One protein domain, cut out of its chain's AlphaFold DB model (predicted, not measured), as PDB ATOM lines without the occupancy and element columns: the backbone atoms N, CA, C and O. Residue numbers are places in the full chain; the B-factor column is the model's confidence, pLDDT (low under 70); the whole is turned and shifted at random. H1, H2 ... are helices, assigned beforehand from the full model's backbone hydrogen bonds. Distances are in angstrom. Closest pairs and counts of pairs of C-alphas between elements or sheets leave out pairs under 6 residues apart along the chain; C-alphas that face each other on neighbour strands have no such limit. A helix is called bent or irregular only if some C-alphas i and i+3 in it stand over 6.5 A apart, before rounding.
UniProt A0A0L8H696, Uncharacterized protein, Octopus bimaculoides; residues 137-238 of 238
ATOM      1  N   GLY A 137      12.203  64.261 -44.094       96.00
ATOM      2  CA  GLY A 137      13.165  63.228 -44.484       96.00
ATOM      3  C   GLY A 137      13.195  62.063 -43.490       96.00
ATOM      4  O   GLY A 137      12.836  62.215 -42.323       96.00
ATOM      5  N   MET A 138      13.587  60.877 -43.964       95.44
ATOM      6  CA  MET A 138      13.490  59.634 -43.185       95.44
ATOM      7  C   MET A 138      14.373  59.658 -41.937       95.44
ATOM      8  O   MET A 138      13.909  59.314 -40.855       95.44
ATOM      9  N   TRP A 139      15.624  60.100 -42.081       95.00
ATOM     10  CA  TRP A 139      16.574  60.153 -40.970       95.00
ATOM     11  C   TRP A 139      16.060  61.041 -39.834       95.00
ATOM     12  O   TRP A 139      15.917  60.581 -38.705       95.00
ATOM     13  N   ASN A 140      15.690  62.284 -40.151       95.25
ATOM     14  CA  ASN A 140      15.151  63.228 -39.176       95.25
ATOM     15  C   ASN A 140      13.824  62.745 -38.578       95.25
ATOM     16  O   ASN A 140      13.589  62.961 -37.395       95.25
ATOM     17  N   ALA A 141      12.959  62.091 -39.358       95.06
ATOM     18  CA  ALA A 141      11.713  61.542 -38.826       95.06
ATOM     19  C   ALA A 141      11.973  60.466 -37.755       95.06
ATOM     20  O   ALA A 141      11.299  60.466 -36.732       95.06
ATOM     21  N   VAL A 142      12.963  59.589 -37.957       93.62
ATOM     22  CA  VAL A 142      13.357  58.577 -36.959       93.62
ATOM     23  C   VAL A 142      14.035  59.221 -35.749       93.62
ATOM     24  O   VAL A 142      13.682  58.910 -34.617       93.62
ATOM     25  N   GLU A 143      14.965  60.149 -35.976       92.94
ATOM     26  CA  GLU A 143      15.684  60.866 -34.911       92.94
ATOM     27  C   GLU A 143      14.745  61.639 -33.969       92.94
ATOM     28  O   GLU A 143      15.018  61.761 -32.781       92.94
ATOM     29  N   ASN A 144      13.617  62.134 -34.488       92.75
ATOM     30  CA  ASN A 144      12.638  62.912 -33.725       92.75
ATOM     31  C   ASN A 144      11.418  62.091 -33.258       92.75
ATOM     32  O   ASN A 144      10.418  62.691 -32.869       92.75
ATOM     33  N   ASP A 145      11.469  60.754 -33.318       90.94
ATOM     34  CA  ASP A 145      10.349  59.867 -32.952       90.94
ATOM     35  C   ASP A 145       9.021  60.209 -33.677       90.94
ATOM     36  O   ASP A 145       7.908  60.100 -33.159       90.94
ATOM     37  N   ASP A 146       9.111  60.651 -34.934       92.69
ATOM     38  CA  ASP A 146       7.948  60.991 -35.750       92.69
ATOM     39  C   ASP A 146       7.491  59.776 -36.566       92.69
ATOM     40  O   ASP A 146       7.657  59.684 -37.792       92.69
ATOM     41  N   LEU A 147       6.864  58.820 -35.873       89.81
ATOM     42  CA  LEU A 147       6.323  57.603 -36.485       89.81
ATOM     43  C   LEU A 147       5.329  57.899 -37.622       89.81
ATOM     44  O   LEU A 147       5.229  57.128 -38.582       89.81
ATOM     45  N   MET A 148       4.589  59.008 -37.543       90.88
ATOM     46  CA  MET A 148       3.627  59.391 -38.578       90.88
ATOM     47  C   MET A 148       4.335  59.803 -39.867       90.88
ATOM     48  O   MET A 148       3.942  59.358 -40.952       90.88
ATOM     49  N   SER A 149       5.406  60.590 -39.763       94.44
ATOM     50  CA  SER A 149       6.255  60.920 -40.904       94.44
ATOM     51  C   SER A 149       6.982  59.697 -41.446       94.44
ATOM     52  O   SER A 149       6.949  59.497 -42.658       94.44
ATOM     53  N   VAL A 150       7.528  58.816 -40.599       92.81
ATOM     54  CA  VAL A 150       8.148  57.553 -41.053       92.81
ATOM     55  C   VAL A 150       7.152  56.722 -41.867       92.81
ATOM     56  O   VAL A 150       7.435  56.341 -43.003       92.81
ATOM     57  N   ARG A 151       5.934  56.501 -41.351       90.31
ATOM     58  CA  ARG A 151       4.882  55.762 -42.071       90.31
ATOM     59  C   ARG A 151       4.500  56.435 -43.383       90.31
ATOM     60  O   ARG A 151       4.271  55.747 -44.380       90.31
ATOM     61  N   ARG A 152       4.401  57.764 -43.408       91.88
ATOM     62  CA  ARG A 152       4.130  58.512 -44.640       91.88
ATOM     63  C   ARG A 152       5.252  58.310 -45.655       91.88
ATOM     64  O   ARG A 152       4.939  57.985 -46.792       91.88
ATOM     65  N   LEU A 153       6.513  58.455 -45.256       94.06
ATOM     66  CA  LEU A 153       7.686  58.330 -46.126       94.06
ATOM     67  C   LEU A 153       7.842  56.912 -46.685       94.06
ATOM     68  O   LEU A 153       8.051  56.749 -47.887       94.06
ATOM     69  N   VAL A 154       7.607  55.892 -45.858       90.88
ATOM     70  CA  VAL A 154       7.495  54.491 -46.294       90.88
ATOM     71  C   VAL A 154       6.412  54.327 -47.368       90.88
ATOM     72  O   VAL A 154       6.646  53.711 -48.403       90.88
ATOM     73  N   ASN A 155       5.237  54.939 -47.185       88.75
ATOM     74  CA  ASN A 155       4.169  54.920 -48.196       88.75
ATOM     75  C   ASN A 155       4.516  55.689 -49.483       88.75
ATOM     76  O   ASN A 155       3.814  55.550 -50.486       88.75
ATOM     77  N   GLN A 156       5.570  56.506 -49.457       90.56
ATOM     78  CA  GLN A 156       6.134  57.160 -50.637       90.56
ATOM     79  C   GLN A 156       7.331  56.420 -51.230       90.56
ATOM     80  O   GLN A 156       7.941  56.938 -52.162       90.56
ATOM     81  N   TRP A 157       7.621  55.216 -50.737       91.62
ATOM     82  CA  TRP A 157       8.739  54.376 -51.158       91.62
ATOM     83  C   TRP A 157      10.107  54.998 -50.878       91.62
ATOM     84  O   TRP A 157      11.044  54.832 -51.656       91.62
ATOM     85  N   CYS A 158      10.226  55.744 -49.777       94.19
ATOM     86  CA  CYS A 158      11.539  56.171 -49.306       94.19
ATOM     87  C   CYS A 158      12.317  54.958 -48.815       94.19
ATOM     88  O   CYS A 158      11.780  54.161 -48.041       94.19
ATOM     89  N   ARG A 159      13.582  54.841 -49.226       92.31
ATOM     90  CA  ARG A 159      14.428  53.743 -48.759       92.31
ATOM     91  C   ARG A 159      14.607  53.788 -47.241       92.31
ATOM     92  O   ARG A 159      14.564  54.851 -46.620       92.31
ATOM     93  N   THR A 160      14.839  52.626 -46.658       90.75
ATOM     94  CA  THR A 160      15.025  52.434 -45.213       90.75
ATOM     95  C   THR A 160      16.404  51.880 -44.859       90.75
ATOM     96  O   THR A 160      16.788  51.887 -43.694       90.75
ATOM     97  N   ASP A 161      17.188  51.495 -45.865       89.12
ATOM     98  CA  ASP A 161      18.568  51.006 -45.778       89.12
ATOM     99  C   ASP A 161      19.607  52.147 -45.748       89.12
ATOM    100  O   ASP A 161      20.682  52.061 -46.338       89.12
ATOM    101  N   ILE A 162      19.268  53.255 -45.088       89.69
ATOM    102  CA  ILE A 162      20.119  54.446 -45.023       89.69
ATOM    103  C   ILE A 162      21.173  54.261 -43.935       89.69
ATOM    104  O   ILE A 162      20.861  53.814 -42.825       89.69
ATOM    105  N   GLU A 163      22.390  54.708 -44.230       89.38
ATOM    106  CA  GLU A 163      23.481  54.831 -43.273       89.38
ATOM    107  C   GLU A 163      23.991  56.278 -43.230       89.38
ATOM    108  O   GLU A 163      24.175  56.914 -44.269       89.38
ATOM    109  N   LYS A 164      24.221  56.808 -42.027       88.44
ATOM    110  CA  LYS A 164      24.859  58.112 -41.806       88.44
ATOM    111  C   LYS A 164      25.862  57.969 -40.671       88.44
ATOM    112  O   LYS A 164      25.522  57.470 -39.603       88.44
ATOM    113  N   ASN A 165      27.102  58.403 -40.904       86.88
ATOM    114  CA  ASN A 165      28.200  58.321 -39.933       86.88
ATOM    115  C   ASN A 165      28.433  56.899 -39.372       86.88
ATOM    116  O   ASN A 165      28.607  56.735 -38.166       86.88
ATOM    117  N   GLY A 166      28.401  55.866 -40.225       87.19
ATOM    118  CA  GLY A 166      28.618  54.469 -39.810       87.19
ATOM    119  C   GLY A 166      27.439  53.830 -39.075       87.19
ATOM    120  O   GLY A 166      27.572  52.744 -38.512       87.19
ATOM    121  N   LYS A 167      26.293  54.517 -39.025       90.69
ATOM    122  CA  LYS A 167      25.112  54.102 -38.278       90.69
ATOM    123  C   LYS A 167      23.926  53.925 -39.210       90.69
ATOM    124  O   LYS A 167      23.589  54.818 -39.984       90.69
ATOM    125  N   THR A 168      23.271  52.780 -39.103       92.62
ATOM    126  CA  THR A 168      22.063  52.461 -39.870       92.62
ATOM    127  C   THR A 168      20.820  53.086 -39.240       92.62
ATOM    128  O   THR A 168      20.765  53.345 -38.034       92.62
ATOM    129  N   LEU A 169      19.770  53.259 -40.043       91.00
ATOM    130  CA  LEU A 169      18.481  53.762 -39.567       91.00
ATOM    131  C   LEU A 169      17.858  52.882 -38.461       91.00
ATOM    132  O   LEU A 169      17.226  53.397 -37.540       91.00
ATOM    133  N   VAL A 170      18.076  51.561 -38.505       90.88
ATOM    134  CA  VAL A 170      17.613  50.625 -37.460       90.88
ATOM    135  C   VAL A 170      18.354  50.862 -36.144       90.88
ATOM    136  O   VAL A 170      17.724  50.946 -35.093       90.88
ATOM    137  N   GLN A 171      19.680  51.027 -36.188       91.75
ATOM    138  CA  GLN A 171      20.467  51.363 -34.996       91.75
ATOM    139  C   GLN A 171      20.034  52.711 -34.406       91.75
ATOM    140  O   GLN A 171      19.951  52.851 -33.188       91.75
ATOM    141  N   LEU A 172      19.698  53.689 -35.256       92.25
ATOM    142  CA  LEU A 172      19.142  54.970 -34.813       92.25
ATOM    143  C   LEU A 172      17.829  54.806 -34.051       92.25
ATOM    144  O   LEU A 172      17.705  55.372 -32.965       92.25
ATOM    145  N   ALA A 173      16.901  54.010 -34.584       90.44
ATOM    146  CA  ALA A 173      15.615  53.740 -33.949       90.44
ATOM    147  C   ALA A 173      15.768  53.025 -32.593       90.44
ATOM    148  O   ALA A 173      15.108  53.400 -31.625       90.44
ATOM    149  N   ILE A 174      16.670  52.036 -32.506       89.31
ATOM    150  CA  ILE A 174      16.944  51.293 -31.264       89.31
ATOM    151  C   ILE A 174      17.496  52.222 -30.180       89.31
ATOM    152  O   ILE A 174      17.036  52.175 -29.041       89.31
ATOM    153  N   GLU A 175      18.463  53.078 -30.518       88.19
ATOM    154  CA  GLU A 175      19.083  53.986 -29.545       88.19
ATOM    155  C   GLU A 175      18.104  55.011 -28.963       88.19
ATOM    156  O   GLU A 175      18.224  55.369 -27.794       88.19
ATOM    157  N   HIS A 176      17.123  55.454 -29.751       82.12
ATOM    158  CA  HIS A 176      16.086  56.375 -29.281       82.12
ATOM    159  C   HIS A 176      14.971  55.662 -28.497       82.12
ATOM    160  O   HIS A 176      14.113  56.323 -27.920       82.12
ATOM    161  N   GLY A 177      14.993  54.323 -28.429       73.62
ATOM    162  CA  GLY A 177      14.039  53.533 -27.650       73.62
ATOM    163  C   GLY A 177      12.617  53.552 -28.213       73.62
ATOM    164  O   GLY A 177      11.662  53.367 -27.462       73.62
ATOM    165  N   VAL A 178      12.463  53.790 -29.518       69.25
ATOM    166  CA  VAL A 178      11.143  53.932 -30.133       69.25
ATOM    167  C   VAL A 178      10.528  52.561 -30.407       69.25
ATOM    168  O   VAL A 178      10.933  51.851 -31.331       69.25
ATOM    169  N   GLU A 179       9.503  52.198 -29.634       73.19
ATOM    170  CA  GLU A 179       8.795  50.929 -29.810       73.19
ATOM    171  C   GLU A 179       8.219  50.788 -31.230       73.19
ATOM    172  O   GLU A 179       7.427  51.607 -31.701       73.19
ATOM    173  N   ASN A 180       8.540  49.669 -31.888       77.56
ATOM    174  CA  ASN A 180       8.066  49.262 -33.219       77.56
ATOM    175  C   ASN A 180       8.659  50.022 -34.416       77.56
ATOM    176  O   ASN A 180       8.331  49.671 -35.555       77.56
ATOM    177  N   MET A 181       9.497  51.042 -34.215       82.50
ATOM    178  CA  MET A 181      10.107  51.776 -35.331       82.50
ATOM    179  C   MET A 181      11.244  50.983 -35.974       82.50
ATOM    180  O   MET A 181      11.292  50.863 -37.195       82.50
ATOM    181  N   ASP A 182      12.095  50.369 -35.156       80.25
ATOM    182  CA  ASP A 182      13.121  49.411 -35.569       80.25
ATOM    183  C   ASP A 182      12.516  48.265 -36.399       80.25
ATOM    184  O   ASP A 182      12.989  47.953 -37.496       80.25
ATOM    185  N   ARG A 183      11.393  47.711 -35.924       84.06
ATOM    186  CA  ARG A 183      10.646  46.657 -36.607       84.06
ATOM    187  C   ARG A 183      10.064  47.142 -37.933       84.06
ATOM    188  O   ARG A 183      10.235  46.467 -38.943       84.06
ATOM    189  N   LEU A 184       9.416  48.311 -37.948       83.00
ATOM    190  CA  LEU A 184       8.851  48.903 -39.166       83.00
ATOM    191  C   LEU A 184       9.928  49.119 -40.236       83.00
ATOM    192  O   LEU A 184       9.717  48.762 -41.392       83.00
ATOM    193  N   VAL A 185      11.071  49.691 -39.853       81.56
ATOM    194  CA  VAL A 185      12.196  49.964 -40.757       81.56
ATOM    195  C   VAL A 185      12.815  48.660 -41.269       81.56
ATOM    196  O   VAL A 185      13.108  48.544 -42.456       81.56
ATOM    197  N   SER A 186      12.970  47.646 -40.412       83.00
ATOM    198  CA  SER A 186      13.561  46.364 -40.810       83.00
ATOM    199  C   SER A 186      12.645  45.524 -41.706       83.00
ATOM    200  O   SER A 186      13.116  44.925 -42.673       83.00
ATOM    201  N   GLU A 187      11.351  45.431 -41.389       86.25
ATOM    202  CA  GLU A 187      10.403  44.575 -42.120       86.25
ATOM    203  C   GLU A 187      10.078  45.122 -43.515       86.25
ATOM    204  O   GLU A 187       9.675  44.363 -44.397       86.25
ATOM    205  N   ILE A 188      10.263  46.426 -43.740       87.12
ATOM    206  CA  ILE A 188       9.871  47.067 -44.995       87.12
ATOM    207  C   ILE A 188      10.939  47.025 -46.090       87.12
ATOM    208  O   ILE A 188      10.597  47.208 -47.259       87.12
ATOM    209  N   ASN A 189      12.197  46.725 -45.746       86.75
ATOM    210  CA  ASN A 189      13.324  46.715 -46.686       86.75
ATOM    211  C   ASN A 189      13.049  45.905 -47.970       86.75
ATOM    212  O   ASN A 189      13.156  46.492 -49.044       86.75
ATOM    213  N   PRO A 190      12.568  44.640 -47.920       87.25
ATOM    214  CA  PRO A 190      12.297  43.879 -49.147       87.25
ATOM    215  C   PRO A 190      11.236  44.532 -50.043       87.25
ATOM    216  O   PRO A 190      11.254  44.385 -51.261       87.25
ATOM    217  N   SER A 191      10.301  45.273 -49.439       87.94
ATOM    218  CA  SER A 191       9.263  45.989 -50.184       87.94
ATOM    219  C   SER A 191       9.816  47.238 -50.868       87.94
ATOM    220  O   SER A 191       9.362  47.586 -51.956       87.94
ATOM    221  N   MET A 192      10.793  47.901 -50.242       89.25
ATOM    222  CA  MET A 192      11.512  49.022 -50.845       89.25
ATOM    223  C   MET A 192      12.425  48.547 -51.976       89.25
ATOM    224  O   MET A 192      12.405  49.163 -53.037       89.25
ATOM    225  N   ASP A 193      13.136  47.431 -51.801       88.94
ATOM    226  CA  ASP A 193      13.991  46.852 -52.845       88.94
ATOM    227  C   ASP A 193      13.177  46.496 -54.094       88.94
ATOM    228  O   ASP A 193      13.541  46.895 -55.199       88.94
ATOM    229  N   LEU A 194      12.010  45.852 -53.928       88.19
ATOM    230  CA  LEU A 194      11.117  45.571 -55.055       88.19
ATOM    231  C   LEU A 194      10.646  46.859 -55.746       88.19
ATOM    232  O   LEU A 194      10.695  46.963 -56.971       88.19
ATOM    233  N   ALA A 195      10.191  47.849 -54.971       88.75
ATOM    234  CA  ALA A 195       9.715  49.120 -55.510       88.75
ATOM    235  C   ALA A 195      10.801  49.841 -56.323       88.75
ATOM    236  O   ALA A 195      10.536  50.315 -57.426       88.75
ATOM    237  N   HIS A 196      12.022  49.912 -55.789       90.75
ATOM    238  CA  HIS A 196      13.153  50.579 -56.433       90.75
ATOM    239  C   HIS A 196      13.679  49.791 -57.634       90.75
ATOM    240  O   HIS A 196      14.049  50.415 -58.623       90.75
ATOM    241  N   GLY A 197      13.649  48.455 -57.608       89.44
ATOM    242  CA  GLY A 197      13.971  47.620 -58.770       89.44
ATOM    243  C   GLY A 197      13.019  47.861 -59.943       89.44
ATOM    244  O   GLY A 197      13.455  48.118 -61.063       89.44
ATOM    245  N   VAL A 198      11.711  47.904 -59.675       88.25
ATOM    246  CA  VAL A 198      10.689  48.208 -60.693       88.25
ATOM    247  C   VAL A 198      10.842  49.628 -61.246       88.25
ATOM    248  O   VAL A 198      10.764  49.835 -62.454       88.25
ATOM    249  N   LEU A 199      11.087  50.619 -60.380       90.12
ATOM    250  CA  LEU A 199      11.307  52.010 -60.799       90.12
ATOM    251  C   LEU A 199      12.598  52.188 -61.618       90.12
ATOM    252  O   LEU A 199      12.666  53.093 -62.452       90.12
ATOM    253  N   ALA A 200      13.600  51.338 -61.383       87.56
ATOM    254  CA  ALA A 200      14.874  51.328 -62.094       87.56
ATOM    255  C   ALA A 200      14.844  50.557 -63.422       87.56
ATOM    256  O   ALA A 200      15.776  50.722 -64.210       87.56
ATOM    257  N   ASP A 201      13.806  49.750 -63.686       86.19
ATOM    258  CA  ASP A 201      13.817  48.762 -64.781       86.19
ATOM    259  C   ASP A 201      14.925  47.699 -64.567       86.19
ATOM    260  O   ASP A 201      15.609  47.268 -65.496       86.19
ATOM    261  N   ASP A 202      15.154  47.326 -63.302       82.56
ATOM    262  CA  ASP A 202      16.206  46.403 -62.865       82.56
ATOM    263  C   ASP A 202      15.636  44.992 -62.670       82.56
ATOM    264  O   ASP A 202      15.217  44.594 -61.579       82.56
ATOM    265  N   ILE A 203      15.586  44.236 -63.771       81.50
ATOM    266  CA  ILE A 203      15.037  42.871 -63.816       81.50
ATOM    267  C   ILE A 203      15.779  41.938 -62.859       81.50
ATOM    268  O   ILE A 203      15.158  41.051 -62.268       81.50
ATOM    269  N   ILE A 204      17.089  42.139 -62.697       81.56
ATOM    270  CA  ILE A 204      17.943  41.288 -61.872       81.56
ATOM    271  C   ILE A 204      17.524  41.454 -60.411       81.56
ATOM    272  O   ILE A 204      17.094  40.479 -59.794       81.56
ATOM    273  N   LEU A 205      17.502  42.691 -59.901       84.06
ATOM    274  CA  LEU A 205      17.079  42.957 -58.523       84.06
ATOM    275  C   LEU A 205      15.637  42.498 -58.260       84.06
ATOM    276  O   LEU A 205      15.342  41.918 -57.214       84.06
ATOM    277  N   VAL A 206      14.719  42.738 -59.202       85.00
ATOM    278  CA  VAL A 206      13.321  42.299 -59.061       85.00
ATOM    279  C   VAL A 206      13.235  40.776 -58.930       85.00
ATOM    280  O   VAL A 206      12.529  40.279 -58.048       85.00
ATOM    281  N   SER A 207      13.976  40.041 -59.762       81.50
ATOM    282  CA  SER A 207      14.024  38.575 -59.724       81.50
ATOM    283  C   SER A 207      14.583  38.075 -58.393       81.50
ATOM    284  O   SER A 207      13.947  37.256 -57.731       81.50
ATOM    285  N   GLU A 208      15.697  38.646 -57.932       85.25
ATOM    286  CA  GLU A 208      16.316  38.296 -56.650       85.25
ATOM    287  C   GLU A 208      15.371  38.508 -55.459       85.25
ATOM    288  O   GLU A 208      15.255  37.649 -54.577       85.25
ATOM    289  N   VAL A 209      14.656  39.639 -55.421       85.38
ATOM    290  CA  VAL A 209      13.711  39.933 -54.335       85.38
ATOM    291  C   VAL A 209      12.564  38.922 -54.328       85.38
ATOM    292  O   VAL A 209      12.211  38.420 -53.254       85.38
ATOM    293  N   ILE A 210      12.019  38.572 -55.497       82.69
ATOM    294  CA  ILE A 210      10.952  37.568 -55.638       82.69
ATOM    295  C   ILE A 210      11.446  36.181 -55.197       82.69
ATOM    296  O   ILE A 210      10.773  35.494 -54.420       82.69
ATOM    297  N   GLU A 211      12.637  35.776 -55.638       84.44
ATOM    298  CA  GLU A 211      13.239  34.480 -55.315       84.44
ATOM    299  C   GLU A 211      13.631  34.348 -53.839       84.44
ATOM    300  O   GLU A 211      13.581  33.247 -53.282       84.44
ATOM    301  N   SER A 212      13.941  35.463 -53.167       84.81
ATOM    302  CA  SER A 212      14.301  35.481 -51.744       84.81
ATOM    303  C   SER A 212      13.183  34.994 -50.812       84.81
ATOM    304  O   SER A 212      13.450  34.679 -49.650       84.81
ATOM    305  N   LYS A 213      11.928  34.957 -51.295       79.50
ATOM    306  CA  LYS A 213      10.709  34.606 -50.538       79.50
ATOM    307  C   LYS A 213      10.508  35.418 -49.252       79.50
ATOM    308  O   LYS A 213       9.718  35.024 -48.390       79.50
ATOM    309  N   LYS A 214      11.201  36.551 -49.102       83.44
ATOM    310  CA  LYS A 214      10.963  37.484 -47.999       83.44
ATOM    311  C   LYS A 214       9.573  38.110 -48.160       83.44
ATOM    312  O   LYS A 214       9.137  38.343 -49.287       83.44
ATOM    313  N   PRO A 215       8.858  38.393 -47.058       81.69
ATOM    314  CA  PRO A 215       7.548  39.016 -47.146       81.69
ATOM    315  C   PRO A 215       7.676  40.418 -47.749       81.69
ATOM    316  O   PRO A 215       8.380  41.274 -47.218       81.69
ATOM    317  N   VAL A 216       6.966  40.646 -48.853       81.38
ATOM    318  CA  VAL A 216       6.846  41.957 -49.488       81.38
ATOM    319  C   VAL A 216       5.431  42.476 -49.274       81.38
ATOM    320  O   VAL A 216       4.447  41.834 -49.644       81.38
ATOM    321  N   ASN A 217       5.319  43.657 -48.675       74.06
ATOM    322  CA  ASN A 217       4.050  44.340 -48.525       74.06
ATOM    323  C   ASN A 217       3.807  45.230 -49.745       74.06
ATOM    324  O   ASN A 217       4.413  46.286 -49.879       74.06
ATOM    325  N   MET A 218       2.894  44.820 -50.623       63.59
ATOM    326  CA  MET A 218       2.517  45.608 -51.801       63.59
ATOM    327  C   MET A 218       1.326  46.552 -51.549       63.59
ATOM    328  O   MET A 218       0.961  47.325 -52.430       63.59
ATOM    329  N   ASN A 219       0.729  46.544 -50.349       58.34
ATOM    330  CA  ASN A 219      -0.485  47.303 -50.009       58.34
ATOM    331  C   ASN A 219      -0.213  48.750 -49.556       58.34
ATOM    332  O   ASN A 219      -0.934  49.301 -48.720       58.34
ATOM    333  N   PHE A 220       0.809  49.407 -50.101       58.41
ATOM    334  CA  PHE A 220       0.969  50.848 -49.894       58.41
ATOM    335  C   PHE A 220      -0.175  51.602 -50.583       58.41
ATOM    336  O   PHE A 220      -0.715  51.135 -51.584       58.41
ATOM    337  N   ARG A 221      -0.535  52.806 -50.117       53.16
ATOM    338  CA  ARG A 221      -1.573  53.633 -50.785       53.16
ATOM    339  C   ARG A 221      -1.283  53.904 -52.274       53.16
ATOM    340  O   ARG A 221      -2.214  54.157 -53.028       53.16
ATOM    341  N   ASN A 222      -0.020  53.801 -52.694       52.00
ATOM    342  CA  ASN A 222       0.424  53.897 -54.091       52.00
ATOM    343  C   ASN A 222       0.692  52.525 -54.753       52.00
ATOM    344  O   ASN A 222       1.089  52.459 -55.914       52.00
ATOM    345  N   GLY A 223       0.488  51.427 -54.024       45.88
ATOM    346  CA  GLY A 223       0.863  50.058 -54.380       45.88
ATOM    347  C   GLY A 223       0.135  49.489 -55.594       45.88
ATOM    348  O   GLY A 223       0.695  48.647 -56.281       45.88
ATOM    349  N   VAL A 224      -1.042  50.017 -55.946       48.91
ATOM    350  CA  VAL A 224      -1.737  49.647 -57.193       48.91
ATOM    351  C   VAL A 224      -0.858  49.937 -58.415       48.91
ATOM    352  O   VAL A 224      -0.817  49.126 -59.329       48.91
ATOM    353  N   ARG A 225      -0.088  51.039 -58.411       52.59
ATOM    354  CA  ARG A 225       0.861  51.335 -59.496       52.59
ATOM    355  C   ARG A 225       2.032  50.361 -59.527       52.59
ATOM    356  O   ARG A 225       2.386  49.939 -60.610       52.59
ATOM    357  N   ILE A 226       2.607  49.981 -58.383       55.19
ATOM    358  CA  ILE A 226       3.700  48.992 -58.353       55.19
ATOM    359  C   ILE A 226       3.210  47.620 -58.780       55.19
ATOM    360  O   ILE A 226       3.891  46.967 -59.546       55.19
ATOM    361  N   ILE A 227       2.033  47.190 -58.331       56.41
ATOM    362  CA  ILE A 227       1.462  45.907 -58.737       56.41
ATOM    363  C   ILE A 227       1.236  45.907 -60.254       56.41
ATOM    364  O   ILE A 227       1.672  44.975 -60.920       56.41
ATOM    365  N   ILE A 228       0.631  46.966 -60.807       57.41
ATOM    366  CA  ILE A 228       0.463  47.123 -62.260       57.41
ATOM    367  C   ILE A 228       1.819  47.110 -62.965       57.41
ATOM    368  O   ILE A 228       1.978  46.350 -63.909       57.41
ATOM    369  N   LEU A 229       2.802  47.872 -62.479       56.25
ATOM    370  CA  LEU A 229       4.139  47.906 -63.064       56.25
ATOM    371  C   LEU A 229       4.817  46.535 -62.987       56.25
ATOM    372  O   LEU A 229       5.330  46.095 -63.996       56.25
ATOM    373  N   CYS A 230       4.755  45.808 -61.868       56.97
ATOM    374  CA  CYS A 230       5.260  44.436 -61.753       56.97
ATOM    375  C   CYS A 230       4.578  43.494 -62.753       56.97
ATOM    376  O   CYS A 230       5.251  42.674 -63.368       56.97
ATOM    377  N   TYR A 231       3.255  43.591 -62.930       55.88
ATOM    378  CA  TYR A 231       2.519  42.763 -63.890       55.88
ATOM    379  C   TYR A 231       2.840  43.129 -65.343       55.88
ATOM    380  O   TYR A 231       3.045  42.236 -66.158       55.88
ATOM    381  N   GLU A 232       2.897  44.415 -65.688       56.19
ATOM    382  CA  GLU A 232       3.305  44.883 -67.019       56.19
ATOM    383  C   GLU A 232       4.746  44.465 -67.326       56.19
ATOM    384  O   GLU A 232       5.025  43.981 -68.417       56.19
ATOM    385  N   PHE A 233       5.632  44.565 -66.336       56.19
ATOM    386  CA  PHE A 233       7.040  44.202 -66.428       56.19
ATOM    387  C   PHE A 233       7.247  42.697 -66.615       56.19
ATOM    388  O   PHE A 233       7.928  42.283 -67.545       56.19
ATOM    389  N   LEU A 234       6.603  41.860 -65.794       55.34
ATOM    390  CA  LEU A 234       6.698  40.400 -65.912       55.34
ATOM    391  C   LEU A 234       6.087  39.874 -67.220       55.34
ATOM    392  O   LEU A 234       6.606  38.912 -67.772       55.34
ATOM    393  N   ASN A 235       5.033  40.515 -67.741       53.72
ATOM    394  CA  ASN A 235       4.413  40.137 -69.017       53.72
ATOM    395  C   ASN A 235       5.208  40.605 -70.252       53.72
ATOM    396  O   ASN A 235       4.988  40.085 -71.341       53.72
ATOM    397  N   TYR A 236       6.088  41.603 -70.121       47.88
ATOM    398  CA  TYR A 236       6.905  42.095 -71.239       47.88
ATOM    399  C   TYR A 236       8.114  41.190 -71.532       47.88
ATOM    400  O   TYR A 236       8.654  41.218 -72.636       47.88
ATOM    401  N   PHE A 237       8.528  40.381 -70.551       46.19
ATOM    402  CA  PHE A 237       9.696  39.494 -70.628       46.19
ATOM    403  C   PHE A 237       9.345  37.991 -70.620       46.19
ATOM    404  O   PHE A 237      10.250  37.158 -70.554       46.19
ATOM    405  N   SER A 238       8.055  37.645 -70.711       42.12
ATOM    406  CA  SER A 238       7.524  36.281 -70.893       42.12
ATOM    407  C   SER A 238       7.072  36.034 -72.327       42.12
ATOM    408  O   SER A 238       7.390  34.957 -72.876       42.12
TER     409      SER A 238
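This is residues 137 to 238 of the 238 residues of an uncharacterized protein of Octopus bimaculoides (UniProt A0A0L8H696). A long, kinked helix, H4, is the spine of an elongated model; H1, H2 and H3 cluster at its beginning, and H5 and H6 pack on its later part. The 102 printed residues include six helices, H1 to H6 in order, and no named strand: all helix. The whole is compact, radius of gyration of the C-alphas 14.6 A, spanning 47 by 26 by 20 A.

Start at H1, residues 138 to 143, a hairpin with H2, residues 147 to 155; C-alphas 141 and 150 are closest, 5.8 A. H1 touches H3, residues 169 to 175, at C-alphas 142 and 173, 6.1 A. The hub H4, residues 181 to 200, makes a hairpin with H3, touching with 181 to 186 alone, closest C-alphas 170 and 182, 5.0 A. H4 makes another hairpin with H5, residues 203 to 211, touching with 190 to 198 alone, closest C-alphas 197 and 206, 5.4 A. H4 touches H6, residues 223 to 236, with 195 to 198 alone, closest C-alphas 195 and 226, 6.7 A. In H1, H2, H3, H5 and H6 every O i to N i+4 pair is within hydrogen-bond range; in H4 13 of 16 are.

Find H1 beginning at C-alpha 138 (13.490, 59.634, -43.185). H4, 27.2 A, is irregular: C-alphas 187 and 190 are 7.3 A apart. H6 ends at C-alpha 236 (6.905, 42.095, -71.239).

The printed part has no cut; links H2 to H3 and H5 to H6 are long. Residues 178 and 218 to 238 have pLDDT under 70.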